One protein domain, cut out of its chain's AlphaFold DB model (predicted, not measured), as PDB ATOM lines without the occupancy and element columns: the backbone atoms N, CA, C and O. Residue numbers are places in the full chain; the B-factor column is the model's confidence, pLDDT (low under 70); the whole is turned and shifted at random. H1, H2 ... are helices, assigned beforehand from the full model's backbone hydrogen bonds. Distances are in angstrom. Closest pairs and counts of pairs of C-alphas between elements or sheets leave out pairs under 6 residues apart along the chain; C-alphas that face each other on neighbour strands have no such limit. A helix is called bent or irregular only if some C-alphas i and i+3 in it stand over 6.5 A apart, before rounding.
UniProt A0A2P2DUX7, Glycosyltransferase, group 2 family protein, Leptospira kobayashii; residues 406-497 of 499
ATOM      1  N   GLU A 406     -16.841  35.540  47.907       63.09
ATOM      2  CA  GLU A 406     -16.759  34.323  47.073       63.09
ATOM      3  C   GLU A 406     -16.344  34.597  45.617       63.09
ATOM      4  O   GLU A 406     -16.062  33.664  44.869       63.09
ATOM      5  N   ASN A 407     -16.294  35.868  45.210       70.94
ATOM      6  CA  ASN A 407     -16.105  36.268  43.820       70.94
ATOM      7  C   ASN A 407     -14.684  36.731  43.478       70.94
ATOM      8  O   ASN A 407     -14.482  37.256  42.387       70.94
ATOM      9  N   ILE A 408     -13.695  36.541  44.357       80.00
ATOM     10  CA  ILE A 408     -12.318  36.946  44.043       80.00
ATOM     11  C   ILE A 408     -11.759  36.022  42.945       80.00
ATOM     12  O   ILE A 408     -11.687  34.804  43.139       80.00
ATOM     13  N   PRO A 409     -11.333  36.558  41.789       86.06
ATOM     14  CA  PRO A 409     -10.796  35.754  40.709       86.06
ATOM     15  C   PRO A 409      -9.536  34.997  41.137       86.06
ATOM     16  O   PRO A 409      -8.619  35.568  41.729       86.06
ATOM     17  N   GLY A 410      -9.427  33.727  40.741       86.00
ATOM     18  CA  GLY A 410      -8.252  32.906  41.054       86.00
ATOM     19  C   GLY A 410      -6.930  33.488  40.533       86.00
ATOM     20  O   GLY A 410      -5.892  33.301  41.160       86.00
ATOM     21  N   LEU A 411      -6.964  34.243  39.427       90.06
ATOM     22  CA  LEU A 411      -5.787  34.948  38.911       90.06
ATOM     23  C   LEU A 411      -5.310  36.047  39.875       90.06
ATOM     24  O   LEU A 411      -4.110  36.165  40.109       90.06
ATOM     25  N   PHE A 412      -6.239  36.802  40.467       90.88
ATOM     26  CA  PHE A 412      -5.923  37.794  41.492       90.88
ATOM     27  C   PHE A 412      -5.330  37.127  42.739       90.88
ATOM     28  O   PHE A 412      -4.284  37.552  43.227       90.88
ATOM     29  N   LEU A 413      -5.929  36.025  43.207       88.56
ATOM     30  CA  LEU A 413      -5.394  35.264  44.342       88.56
ATOM     31  C   LEU A 413      -3.975  34.752  44.062       88.56
ATOM     32  O   LEU A 413      -3.074  34.963  44.868       88.56
ATOM     33  N   GLY A 414      -3.750  34.126  42.905       89.44
ATOM     34  CA  GLY A 414      -2.460  33.528  42.559       89.44
ATOM     35  C   GLY A 414      -1.329  34.529  42.293       89.44
ATOM     36  O   GLY A 414      -0.164  34.148  42.386       89.44
ATOM     37  N   LEU A 415      -1.644  35.786  41.958       91.25
ATOM     38  CA  LEU A 415      -0.644  36.802  41.607       91.25
ATOM     39  C   LEU A 415      -0.491  37.924  42.629       91.25
ATOM     40  O   LEU A 415       0.595  38.486  42.722       91.25
ATOM     41  N   VAL A 416      -1.535  38.267  43.382       91.00
ATOM     42  CA  VAL A 416      -1.540  39.448  44.258       91.00
ATOM     43  C   VAL A 416      -1.575  39.051  45.726       91.00
ATOM     44  O   VAL A 416      -0.766  39.549  46.508       91.00
ATOM     45  N   HIS A 417      -2.465  38.129  46.104       88.69
ATOM     46  CA  HIS A 417      -2.647  37.748  47.502       88.69
ATOM     47  C   HIS A 417      -1.407  37.002  48.037       88.69
ATOM     48  O   HIS A 417      -1.135  35.890  47.576       88.69
ATOM     49  N   PRO A 418      -0.689  37.517  49.058       88.75
ATOM     50  CA  PRO A 418       0.630  36.999  49.451       88.75
ATOM     51  C   PRO A 418       0.658  35.493  49.752       88.75
ATOM     52  O   PRO A 418       1.497  34.764  49.224       88.75
ATOM     53  N   ARG A 419      -0.309  35.000  50.540       86.75
ATOM     54  CA  ARG A 419      -0.429  33.572  50.888       86.75
ATOM     55  C   ARG A 419      -0.630  32.672  49.662       86.75
ATOM     56  O   ARG A 419       0.069  31.676  49.510       86.75
ATOM     57  N   TYR A 420      -1.571  33.009  48.782       86.81
ATOM     58  CA  TYR A 420      -1.897  32.187  47.612       86.81
ATOM     59  C   TYR A 420      -0.845  32.289  46.516       86.81
ATOM     60  O   TYR A 420      -0.534  31.282  45.887       86.81
ATOM     61  N   PHE A 421      -0.231  33.459  46.353       91.00
ATOM     62  CA  PHE A 421       0.972  33.611  45.549       91.00
ATOM     63  C   PHE A 421       2.084  32.674  46.035       91.00
ATOM     64  O   PHE A 421       2.680  31.959  45.229       91.00
ATOM     65  N   GLN A 422       2.337  32.611  47.347       89.31
ATOM     66  CA  GLN A 422       3.355  31.723  47.905       89.31
ATOM     67  C   GLN A 422       3.028  30.245  47.651       89.31
ATOM     68  O   GLN A 422       3.915  29.492  47.247       89.31
ATOM     69  N   ILE A 423       1.764  29.838  47.813       88.25
ATOM     70  CA  ILE A 423       1.305  28.477  47.490       88.25
ATOM     71  C   ILE A 423       1.507  28.182  45.996       88.25
ATOM     72  O   ILE A 423       2.120  27.175  45.643       88.25
ATOM     73  N   HIS A 424       1.070  29.078  45.104       88.31
ATOM     74  CA  HIS A 424       1.257  28.931  43.656       88.31
ATOM     75  C   HIS A 424       2.738  28.819  43.283       88.31
ATOM     76  O   HIS A 424       3.125  27.962  42.488       88.31
ATOM     77  N   ARG A 425       3.595  29.634  43.909       86.69
ATOM     78  CA  ARG A 425       5.051  29.595  43.726       86.69
ATOM     79  C   ARG A 425       5.642  28.258  44.168       86.69
ATOM     80  O   ARG A 425       6.481  27.722  43.448       86.69
ATOM     81  N   GLN A 426       5.214  27.725  45.313       86.38
ATOM     82  CA  GLN A 426       5.658  26.423  45.818       86.38
ATOM     83  C   GLN A 426       5.237  25.279  44.887       86.38
ATOM     84  O   GLN A 426       6.048  24.396  44.608       86.38
ATOM     85  N   MET A 427       4.020  25.329  44.334       83.50
ATOM     86  CA  MET A 427       3.518  24.318  43.392       83.50
ATOM     87  C   MET A 427       4.280  24.277  42.057       83.50
ATOM     88  O   MET A 427       4.263  23.253  41.381       83.50
ATOM     89  N   GLN A 428       5.004  25.339  41.677       79.75
ATOM     90  CA  GLN A 428       5.888  25.297  40.501       79.75
ATOM     91  C   GLN A 428       7.121  24.399  40.699       79.75
ATOM     92  O   GLN A 428       7.793  24.068  39.718       79.75
ATOM     93  N   GLY A 429       7.414  23.994  41.940       72.50
ATOM     94  CA  GLY A 429       8.560  23.160  42.285       72.50
ATOM     95  C   GLY A 429       9.909  23.847  42.046       72.50
ATOM     96  O   GLY A 429      10.004  25.061  41.860       72.50
ATOM     97  N   LYS A 430      10.981  23.047  42.040       66.81
ATOM     98  CA  LYS A 430      12.357  23.495  41.762       66.81
ATOM     99  C   LYS A 430      12.661  23.498  40.260       66.81
ATOM    100  O   LYS A 430      13.657  22.921  39.837       66.81
ATOM    101  N   LYS A 431      11.792  24.081  39.429       64.50
ATOM    102  CA  LYS A 431      12.156  24.305  38.021       64.50
ATOM    103  C   LYS A 431      13.357  25.248  37.997       64.50
ATOM    104  O   LYS A 431      13.281  26.327  38.586       64.50
ATOM    105  N   GLU A 432      14.456  24.821  37.377       54.66
ATOM    106  CA  GLU A 432      15.617  25.685  37.171       54.66
ATOM    107  C   GLU A 432      15.165  26.966  36.462       54.66
ATOM    108  O   GLU A 432      14.346  26.926  35.538       54.66
ATOM    109  N   ALA A 433      15.648  28.108  36.952       53.91
ATOM    110  CA  ALA A 433      15.365  29.411  36.371       53.91
ATOM    111  C   ALA A 433      15.714  29.377  34.876       53.91
ATOM    112  O   ALA A 433      16.846  29.061  34.501       53.91
ATOM    113  N   HIS A 434      14.745  29.676  34.006       57.69
ATOM    114  CA  HIS A 434      15.044  29.768  32.580       57.69
ATOM    115  C   HIS A 434      15.989  30.966  32.363       57.69
ATOM    116  O   HIS A 434      15.696  32.046  32.882       57.69
ATOM    117  N   PRO A 435      17.075  30.841  31.571       52.75
ATOM    118  CA  PRO A 435      18.199  31.789  31.602       52.75
ATOM    119  C   PRO A 435      17.859  33.251  31.270       52.75
ATOM    120  O   PRO A 435      18.637  34.151  31.566       52.75
ATOM    121  N   SER A 436      16.698  33.532  30.675       65.00
ATOM    122  CA  SER A 436      16.123  34.878  30.616       65.00
ATOM    123  C   SER A 436      14.654  34.801  30.195       65.00
ATOM    124  O   SER A 436      14.293  34.015  29.318       65.00
ATOM    125  N   LEU A 437      13.788  35.626  30.795       72.00
ATOM    126  CA  LEU A 437      12.421  35.803  30.296       72.00
ATOM    127  C   LEU A 437      12.470  36.399  28.888       72.00
ATOM    128  O   LEU A 437      13.130  37.424  28.680       72.00
ATOM    129  N   SER A 438      11.744  35.791  27.950       81.31
ATOM    130  CA  SER A 438      11.637  36.312  26.590       81.31
ATOM    131  C   SER A 438      11.065  37.734  26.599       81.31
ATOM    132  O   SER A 438      10.272  38.102  27.471       81.31
ATOM    133  N   ILE A 439      11.450  38.543  25.610       82.50
ATOM    134  CA  ILE A 439      10.951  39.921  25.457       82.50
ATOM    135  C   ILE A 439       9.416  39.931  25.404       82.50
ATOM    136  O   ILE A 439       8.794  40.769  26.049       82.50
ATOM    137  N   LYS A 440       8.817  38.946  24.719       84.88
ATOM    138  CA  LYS A 440       7.362  38.761  24.644       84.88
ATOM    139  C   LYS A 440       6.728  38.576  26.026       84.88
ATOM    140  O   LYS A 440       5.734  39.220  26.316       84.88
ATOM    141  N   ILE A 441       7.301  37.734  26.893       84.81
ATOM    142  CA  ILE A 441       6.763  37.533  28.248       84.81
ATOM    143  C   ILE A 441       6.851  38.830  29.057       84.81
ATOM    144  O   ILE A 441       5.883  39.199  29.714       84.81
ATOM    145  N   LYS A 442       7.976  39.551  28.975       87.38
ATOM    146  CA  LYS A 442       8.148  40.823  29.692       87.38
ATOM    147  C   LYS A 442       7.143  41.885  29.239       87.38
ATOM    148  O   LYS A 442       6.539  42.528  30.089       87.38
ATOM    149  N   SER A 443       6.940  42.059  27.931       88.81
ATOM    150  CA  SER A 443       5.968  43.032  27.420       88.81
ATOM    151  C   SER A 443       4.531  42.636  27.760       88.81
ATOM    152  O   SER A 443       3.732  43.489  28.130       88.81
ATOM    153  N   SER A 444       4.210  41.341  27.717       91.25
ATOM    154  CA  SER A 444       2.912  40.834  28.161       91.25
ATOM    155  C   SER A 444       2.681  41.026  29.660       91.25
ATOM    156  O   SER A 444       1.562  41.323  30.047       91.25
ATOM    157  N   MET A 445       3.705  40.917  30.510       91.25
ATOM    158  CA  MET A 445       3.568  41.208  31.943       91.25
ATOM    159  C   MET A 445       3.182  42.668  32.204       91.25
ATOM    160  O   MET A 445       2.308  42.914  33.025       91.25
ATOM    161  N   VAL A 446       3.782  43.622  31.484       90.50
ATOM    162  CA  VAL A 446       3.418  45.046  31.596       90.50
ATOM    163  C   VAL A 446       1.964  45.260  31.176       90.50
ATOM    164  O   VAL A 446       1.172  45.787  31.952       90.50
ATOM    165  N   LYS A 447       1.575  44.727  30.009       91.56
ATOM    166  CA  LYS A 447       0.180  44.775  29.543       91.56
ATOM    167  C   LYS A 447      -0.803  44.150  30.530       91.56
ATOM    168  O   LYS A 447      -1.899  44.663  30.704       91.56
ATOM    169  N   LEU A 448      -0.413  43.066  31.202       93.00
ATOM    170  CA  LEU A 448      -1.260  42.399  32.191       93.00
ATOM    171  C   LEU A 448      -1.603  43.334  33.355       93.00
ATOM    172  O   LEU A 448      -2.726  43.300  33.854       93.00
ATOM    173  N   ILE A 449      -0.641  44.151  33.788       92.69
ATOM    174  CA  ILE A 449      -0.809  45.108  34.886       92.69
ATOM    175  C   ILE A 449      -1.624  46.320  34.421       92.69
ATOM    176  O   ILE A 449      -2.585  46.690  35.091       92.69
ATOM    177  N   GLU A 450      -1.264  46.910  33.280       92.62
ATOM    178  CA  GLU A 450      -1.820  48.184  32.798       92.62
ATOM    179  C   GLU A 450      -3.189  48.027  32.117       92.62
ATOM    180  O   GLU A 450      -4.109  48.803  32.369       92.62
ATOM    181  N   GLU A 451      -3.350  47.000  31.280       91.50
ATOM    182  CA  GLU A 451      -4.550  46.774  30.461       91.50
ATOM    183  C   GLU A 451      -5.456  45.661  31.022       91.50
ATOM    184  O   GLU A 451      -6.658  45.638  30.756       91.50
ATOM    185  N   GLY A 452      -4.909  44.760  31.843       90.31
ATOM    186  CA  GLY A 452      -5.653  43.704  32.533       90.31
ATOM    187  C   GLY A 452      -5.565  42.328  31.856       90.31
ATOM    188  O   GLY A 452      -4.918  42.157  30.827       90.31
ATOM    189  N   PRO A 453      -6.195  41.293  32.440       89.44
ATOM    190  CA  PRO A 453      -6.070  39.916  31.958       89.44
ATOM    191  C   PRO A 453      -6.837  39.617  30.670       89.44
ATOM    192  O   PRO A 453      -6.501  38.656  29.982       89.44
ATOM    193  N   GLU A 454      -7.853  40.410  30.333       88.06
ATOM    194  CA  GLU A 454      -8.673  40.198  29.134       88.06
ATOM    195  C   GLU A 454      -7.917  40.503  27.832       88.06
ATOM    196  O   GLU A 454      -8.271  39.976  26.778       88.06
ATOM    197  N   THR A 455      -6.846  41.300  27.898       88.25
ATOM    198  CA  THR A 455      -6.032  41.673  26.732       88.25
ATOM    199  C   THR A 455      -4.947  40.651  26.396       88.25
ATOM    200  O   THR A 455      -4.294  40.753  25.353       88.25
ATOM    201  N   ILE A 456      -4.758  39.639  27.248       90.06
ATOM    202  CA  ILE A 456      -3.739  38.606  27.070       90.06
ATOM    203  C   ILE A 456      -4.384  37.299  26.634       90.06
ATOM    204  O   ILE A 456      -5.295  36.770  27.271       90.06
ATOM    205  N   ASP A 457      -3.856  36.726  25.555       88.75
ATOM    206  CA  ASP A 457      -4.284  35.410  25.112       88.75
ATOM    207  C   ASP A 457      -3.951  34.329  26.158       88.75
ATOM    208  O   ASP A 457      -2.948  34.378  26.877       88.75
ATOM    209  N   LYS A 458      -4.790  33.293  26.224       85.88
ATOM    210  CA  LYS A 458      -4.673  32.243  27.246       85.88
ATOM    211  C   LYS A 458      -3.332  31.502  27.219       85.88
ATOM    212  O   LYS A 458      -2.898  31.035  28.270       85.88
ATOM    213  N   GLN A 459      -2.686  31.364  26.058       85.56
ATOM    214  CA  GLN A 459      -1.409  30.652  25.956       85.56
ATOM    215  C   GLN A 459      -0.285  31.483  26.566       85.56
ATOM    216  O   GLN A 459       0.514  30.964  27.343       85.56
ATOM    217  N   THR A 460      -0.254  32.779  26.265       87.50
ATOM    218  CA  THR A 460       0.710  33.710  26.852       87.50
ATOM    219  C   THR A 460       0.497  33.843  28.359       87.50
ATOM    220  O   THR A 460       1.465  33.762  29.116       87.50
ATOM    221  N   LEU A 461      -0.754  33.952  28.819       89.56
ATOM    222  CA  LEU A 461      -1.060  33.974  30.250       89.56
ATOM    223  C   LEU A 461      -0.594  32.684  30.944       89.56
ATOM    224  O   LEU A 461       0.054  32.745  31.986       89.56
ATOM    225  N   ALA A 462      -0.844  31.514  30.351       86.75
ATOM    226  CA  ALA A 462      -0.360  30.240  30.884       86.75
ATOM    227  C   ALA A 462       1.177  30.159  30.914       86.75
ATOM    228  O   ALA A 462       1.744  29.652  31.882       86.75
ATOM    229  N   ALA A 463       1.868  30.688  29.900       85.56
ATOM    230  CA  ALA A 463       3.330  30.743  29.870       85.56
ATOM    231  C   ALA A 463       3.904  31.624  30.994       85.56
ATOM    232  O   ALA A 463       4.911  31.262  31.600       85.56
ATOM    233  N   ILE A 464       3.242  32.742  31.318       87.75
ATOM    234  CA  ILE A 464       3.579  33.566  32.487       87.75
ATOM    235  C   ILE A 464       3.341  32.757  33.767       87.75
ATOM    236  O   ILE A 464       4.258  32.585  34.565       87.75
ATOM    237  N   LEU A 465       2.137  32.199  33.933       87.44
ATOM    238  CA  LEU A 465       1.703  31.507  35.154       87.44
ATOM    239  C   LEU A 465       2.415  30.176  35.438       87.44
ATOM    240  O   LEU A 465       2.255  29.620  36.523       87.44
ATOM    241  N   THR A 466       3.178  29.646  34.488       85.44
ATOM    242  CA  THR A 466       3.986  28.425  34.650       85.44
ATOM    243  C   THR A 466       5.479  28.716  34.781       85.44
ATOM    244  O   THR A 466       6.264  27.801  35.042       85.44
ATOM    245  N   ASN A 467       5.876  29.985  34.632       84.56
ATOM    246  CA  ASN A 467       7.247  30.428  34.779       84.56
ATOM    247  C   ASN A 467       7.471  31.038  36.170       84.56
ATOM    248  O   ASN A 467       6.946  32.093  36.527       84.56
ATOM    249  N   ALA A 468       8.313  30.343  36.926       84.44
ATOM    250  CA  ALA A 468       8.809  30.698  38.243       84.44
ATOM    251  C   ALA A 468       9.221  32.180  38.392       84.44
ATOM    252  O   ALA A 468       8.741  32.881  39.285       84.44
ATOM    253  N   ASP A 469      10.099  32.647  37.507       84.75
ATOM    254  CA  ASP A 469      10.690  33.984  37.579       84.75
ATOM    255  C   ASP A 469       9.722  35.058  37.090       84.75
ATOM    256  O   ASP A 469       9.715  36.172  37.619       84.75
ATOM    257  N   ALA A 470       8.893  34.729  36.092       87.62
ATOM    258  CA  ALA A 470       7.870  35.633  35.575       87.62
ATOM    259  C   ALA A 470       6.867  35.990  36.671       87.62
ATOM    260  O   ALA A 470       6.643  37.166  36.925       87.62
ATOM    261  N   ILE A 471       6.324  34.986  37.364       89.12
ATOM    262  CA  ILE A 471       5.350  35.188  38.441       89.12
ATOM    263  C   ILE A 471       5.944  35.988  39.593       89.12
ATOM    264  O   ILE A 471       5.294  36.894  40.102       89.12
ATOM    265  N   GLN A 472       7.184  35.696  39.989       89.69
ATOM    266  CA  GLN A 472       7.830  36.418  41.081       89.69
ATOM    267  C   GLN A 472       8.063  37.894  40.745       89.69
ATOM    268  O   GLN A 472       7.785  38.763  41.570       89.69
ATOM    269  N   LYS A 473       8.521  38.185  39.523       90.38
ATOM    270  CA  LYS A 473       8.661  39.564  39.042       90.38
ATOM    271  C   LYS A 473       7.311  40.252  38.894       90.38
ATOM    272  O   LYS A 473       7.199  41.406  39.275       90.38
ATOM    273  N   LEU A 474       6.307  39.547  38.380       91.56
ATOM    274  CA  LEU A 474       4.960  40.074  38.193       91.56
ATOM    275  C   LEU A 474       4.319  40.445  39.531       91.56
ATOM    276  O   LEU A 474       3.787  41.538  39.660       91.56
ATOM    277  N   HIS A 475       4.426  39.574  40.536       93.50
ATOM    278  CA  HIS A 475       3.952  39.854  41.890       93.50
ATOM    279  C   HIS A 475       4.625  41.100  42.466       93.50
ATOM    280  O   HIS A 475       3.938  42.010  42.914       93.50
ATOM    281  N   PHE A 476       5.957  41.186  42.384       92.81
ATOM    282  CA  PHE A 476       6.679  42.376  42.831       92.81
ATOM    283  C   PHE A 476       6.224  43.635  42.084       92.81
ATOM    284  O   PHE A 476       5.902  44.632  42.720       92.81
ATOM    285  N   GLN A 477       6.127  43.573  40.752       92.69
ATOM    286  CA  GLN A 477       5.679  44.692  39.925       92.69
ATOM    287  C   GLN A 477       4.284  45.166  40.326       92.69
ATOM    288  O   GLN A 477       4.126  46.352  40.591       92.69
ATOM    289  N   ILE A 478       3.314  44.257  40.475       92.94
ATOM    290  CA  ILE A 478       1.954  44.595  40.917       92.94
ATOM    291  C   ILE A 478       1.971  45.323  42.269       92.94
ATOM    292  O   ILE A 478       1.243  46.292  42.442       92.94
ATOM    293  N   TRP A 479       2.811  44.903  43.217       92.38
ATOM    294  CA  TRP A 479       2.917  45.557  44.527       92.38
ATOM    295  C   TRP A 479       3.672  46.897  44.503       92.38
ATOM    296  O   TRP A 479       3.493  47.706  45.412       92.38
ATOM    297  N   THR A 480       4.502  47.148  43.488       93.06
ATOM    298  CA  THR A 480       5.265  48.403  43.341       93.06
ATOM    299  C   THR A 480       4.642  49.421  42.389       93.06
ATOM    300  O   THR A 480       4.971  50.602  42.474       93.06
ATOM    301  N   THR A 481       3.771  48.992  41.475       92.25
ATOM    302  CA  THR A 481       3.093  49.883  40.531       92.25
ATOM    303  C   THR A 481       2.042  50.710  41.278       92.25
ATOM    304  O   THR A 481       1.262  50.148  42.048       92.25
ATOM    305  N   PRO A 482       1.972  52.038  41.082       91.12
ATOM    306  CA  PRO A 482       0.907  52.852  41.652       91.12
ATOM    307  C   PRO A 482      -0.465  52.373  41.180       91.12
ATOM    308  O   PRO A 482      -0.669  52.119  39.993       91.12
ATOM    309  N   GLN A 483      -1.447  52.312  42.084       86.50
ATOM    310  CA  GLN A 483      -2.789  51.861  41.711       86.50
ATOM    311  C   GLN A 483      -3.377  52.679  40.561       86.50
ATOM    312  O   GLN A 483      -4.069  52.101  39.742       86.50
ATOM    313  N   SER A 484      -3.080  53.977  40.433       88.56
ATOM    314  CA  SER A 484      -3.542  54.816  39.314       88.56
ATOM    315  C   SER A 484      -3.229  54.221  37.937       88.56
ATOM    316  O   SER A 484      -4.076  54.306  37.048       88.56
ATOM    317  N   GLU A 485      -2.078  53.563  37.798       89.06
ATOM    318  CA  GLU A 485      -1.543  52.999  36.552       89.06
ATOM    319  C   GLU A 485      -2.033  51.567  36.274       89.06
ATOM    320  O   GLU A 485      -1.810  51.031  35.194       89.06
ATOM    321  N   MET A 486      -2.733  50.939  37.222       91.75
ATOM    322  CA  MET A 486      -3.243  49.577  37.052       91.75
ATOM    323  C   MET A 486      -4.559  49.529  36.269       91.75
ATOM    324  O   MET A 486      -5.408  50.426  36.361       91.75
ATOM    325  N   ALA A 487      -4.795  48.408  35.595       93.25
ATOM    326  CA  ALA A 487      -6.074  48.091  34.978       93.25
ATOM    327  C   ALA A 487      -7.228  48.072  36.008       93.25
ATOM    328  O   ALA A 487      -7.012  47.700  37.171       93.25
ATOM    329  N   PRO A 488      -8.476  48.381  35.593       91.75
ATOM    330  CA  PRO A 488      -9.661  48.300  36.454       91.75
ATOM    331  C   PRO A 488      -9.809  46.955  37.172       91.75
ATOM    332  O   PRO A 488     -10.151  46.930  38.351       91.75
ATOM    333  N   TYR A 489      -9.451  45.859  36.498       90.88
ATOM    334  CA  TYR A 489      -9.474  44.508  37.056       90.88
ATOM    335  C   TYR A 489      -8.726  44.397  38.395       90.88
ATOM    336  O   TYR A 489      -9.250  43.823  39.344       90.88
ATOM    337  N   TRP A 490      -7.516  44.953  38.509       91.12
ATOM    338  CA  TRP A 490      -6.737  44.865  39.751       91.12
ATOM    339  C   TRP A 490      -7.318  45.765  40.838       91.12
ATOM    340  O   TRP A 490      -7.415  45.345  41.988       91.12
ATOM    341  N   LYS A 491      -7.751  46.974  40.459       89.69
ATOM    342  CA  LYS A 491      -8.339  47.980  41.357       89.69
ATOM    343  C   LYS A 491      -9.623  47.482  42.015       89.69
ATOM    344  O   LYS A 491      -9.782  47.640  43.217       89.69
ATOM    345  N   GLU A 492     -10.514  46.872  41.238       89.19
ATOM    346  CA  GLU A 492     -11.807  46.366  41.712       89.19
ATOM    347  C   GLU A 492     -11.644  45.282  42.782       89.19
ATOM    348  O   GLU A 492     -12.381  45.245  43.765       89.19
ATOM    349  N   HIS A 493     -10.634  44.427  42.619       87.75
ATOM    350  CA  HIS A 493     -10.375  43.317  43.528       87.75
ATOM    351  C   HIS A 493      -9.400  43.682  44.650       87.75
ATOM    352  O   HIS A 493      -9.338  42.967  45.646       87.75
ATOM    353  N   TRP A 494      -8.677  44.801  44.560       87.81
ATOM    354  CA  TRP A 494      -7.725  45.232  45.586       87.81
ATOM    355  C   TRP A 494      -8.314  45.327  47.005       87.81
ATOM    356  O   TRP A 494      -7.671  44.833  47.931       87.81
ATOM    357  N   PRO A 495      -9.539  45.857  47.221       84.38
ATOM    358  CA  PRO A 495     -10.166  45.912  48.545       84.38
ATOM    359  C   PRO A 495     -10.418  44.539  49.181       84.38
ATOM    360  O   PRO A 495     -10.664  44.458  50.381       84.38
ATOM    361  N   SER A 496     -10.371  43.458  48.393       76.06
ATOM    362  CA  SER A 496     -10.506  42.092  48.905       76.06
ATOM    363  C   SER A 496      -9.267  41.596  49.657       76.06
ATOM    364  O   SER A 496      -9.349  40.608  50.384       76.06
ATOM    365  N   LEU A 497      -8.136  42.303  49.545       75.94
ATOM    366  CA  LEU A 497      -6.970  42.130  50.408       75.94
ATOM    367  C   LEU A 497      -7.278  42.736  51.786       75.94
ATOM    368  O   LEU A 497      -6.740  43.782  52.144       75.94
TER     369      LEU A 497
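This is residues 406 to 497 of the 499 residues of the protein "Glycosyltransferase, group 2 family protein" of Leptospira kobayashii (UniProt A0A2P2DUX7). H5 runs between H2 and H3, nearly antiparallel to H2 and roughly the same way as H3, while H4 makes a corner with the beginning of H5 nearly at right angles and H1 points its last residue, Leu 415, at the side of H5, also nearly at right angles. H6 sits at one end of the body, and the long link between H2 and H3 loops round the opposite end. The printed part has 92 residues with six named helices, H1 to H6 in chain order, and no named strand: all helix, with packing part aligned, part crossed. It is compact, with a radius of gyration of the C-alphas of 12.6 A, and spans 35 by 26 by 24 A.

H5, residues 468 to 480, is the hub, touching four helices. H2, residues 418 to 427, touches it at a shallow tilt of 9 degrees, opposite ways; the closest C-alphas, of Arg 425 and Ala 468, are 6.7 A apart. H3, residues 439 to 450, touches H5 with C-alphas 445 and 474 closest, 6.5 A apart, at 34 degrees, only just shallow, the same way. H1, residues 410 to 415, only just touches H5, with 3 pairs of C-alphas within 8 A; Leu 415 and His 475 have the closest, 5.5 A apart. H4, residues 458 to 465, touches H3 about perpendicular at 87 degrees, C-alphas 441 and 464 being closest at 6.6 A. H4 and H5 touch only at the corner, only just, with 3 pairs; C-alphas 464 and 470 are closest, 5.7 A apart. H6, residues 488 to 496, is close to H1 but not clearly touching, C-alphas 412 and 490 being closest at 7.3 A. Every O i to N i+4 pair is within hydrogen-bond range in H1 to H5; H6 has 2 of 5, beside 4 of 6 O i to N i+3 pairs.

From first to last C-alpha, H5 measures 18.8 A, H3 16.9 A, H2 14.3 A and H6 13.9 A. H1 begins at C-alpha 410 (-8.252, 32.906, 41.054), and H6 ends at C-alpha 496 (-10.506, 42.092, 48.905). H6 is irregular: C-alphas 492 and 495 are 7.0 A apart.

The two farthest C-alphas, of Glu 406 and Pro 435, are 38.3 A apart. The printed part has no cut. The link from H2 to H3, 11 residues, is long. Confidence is low, with pLDDT under 70, at residue 406 and residues 430 to 436.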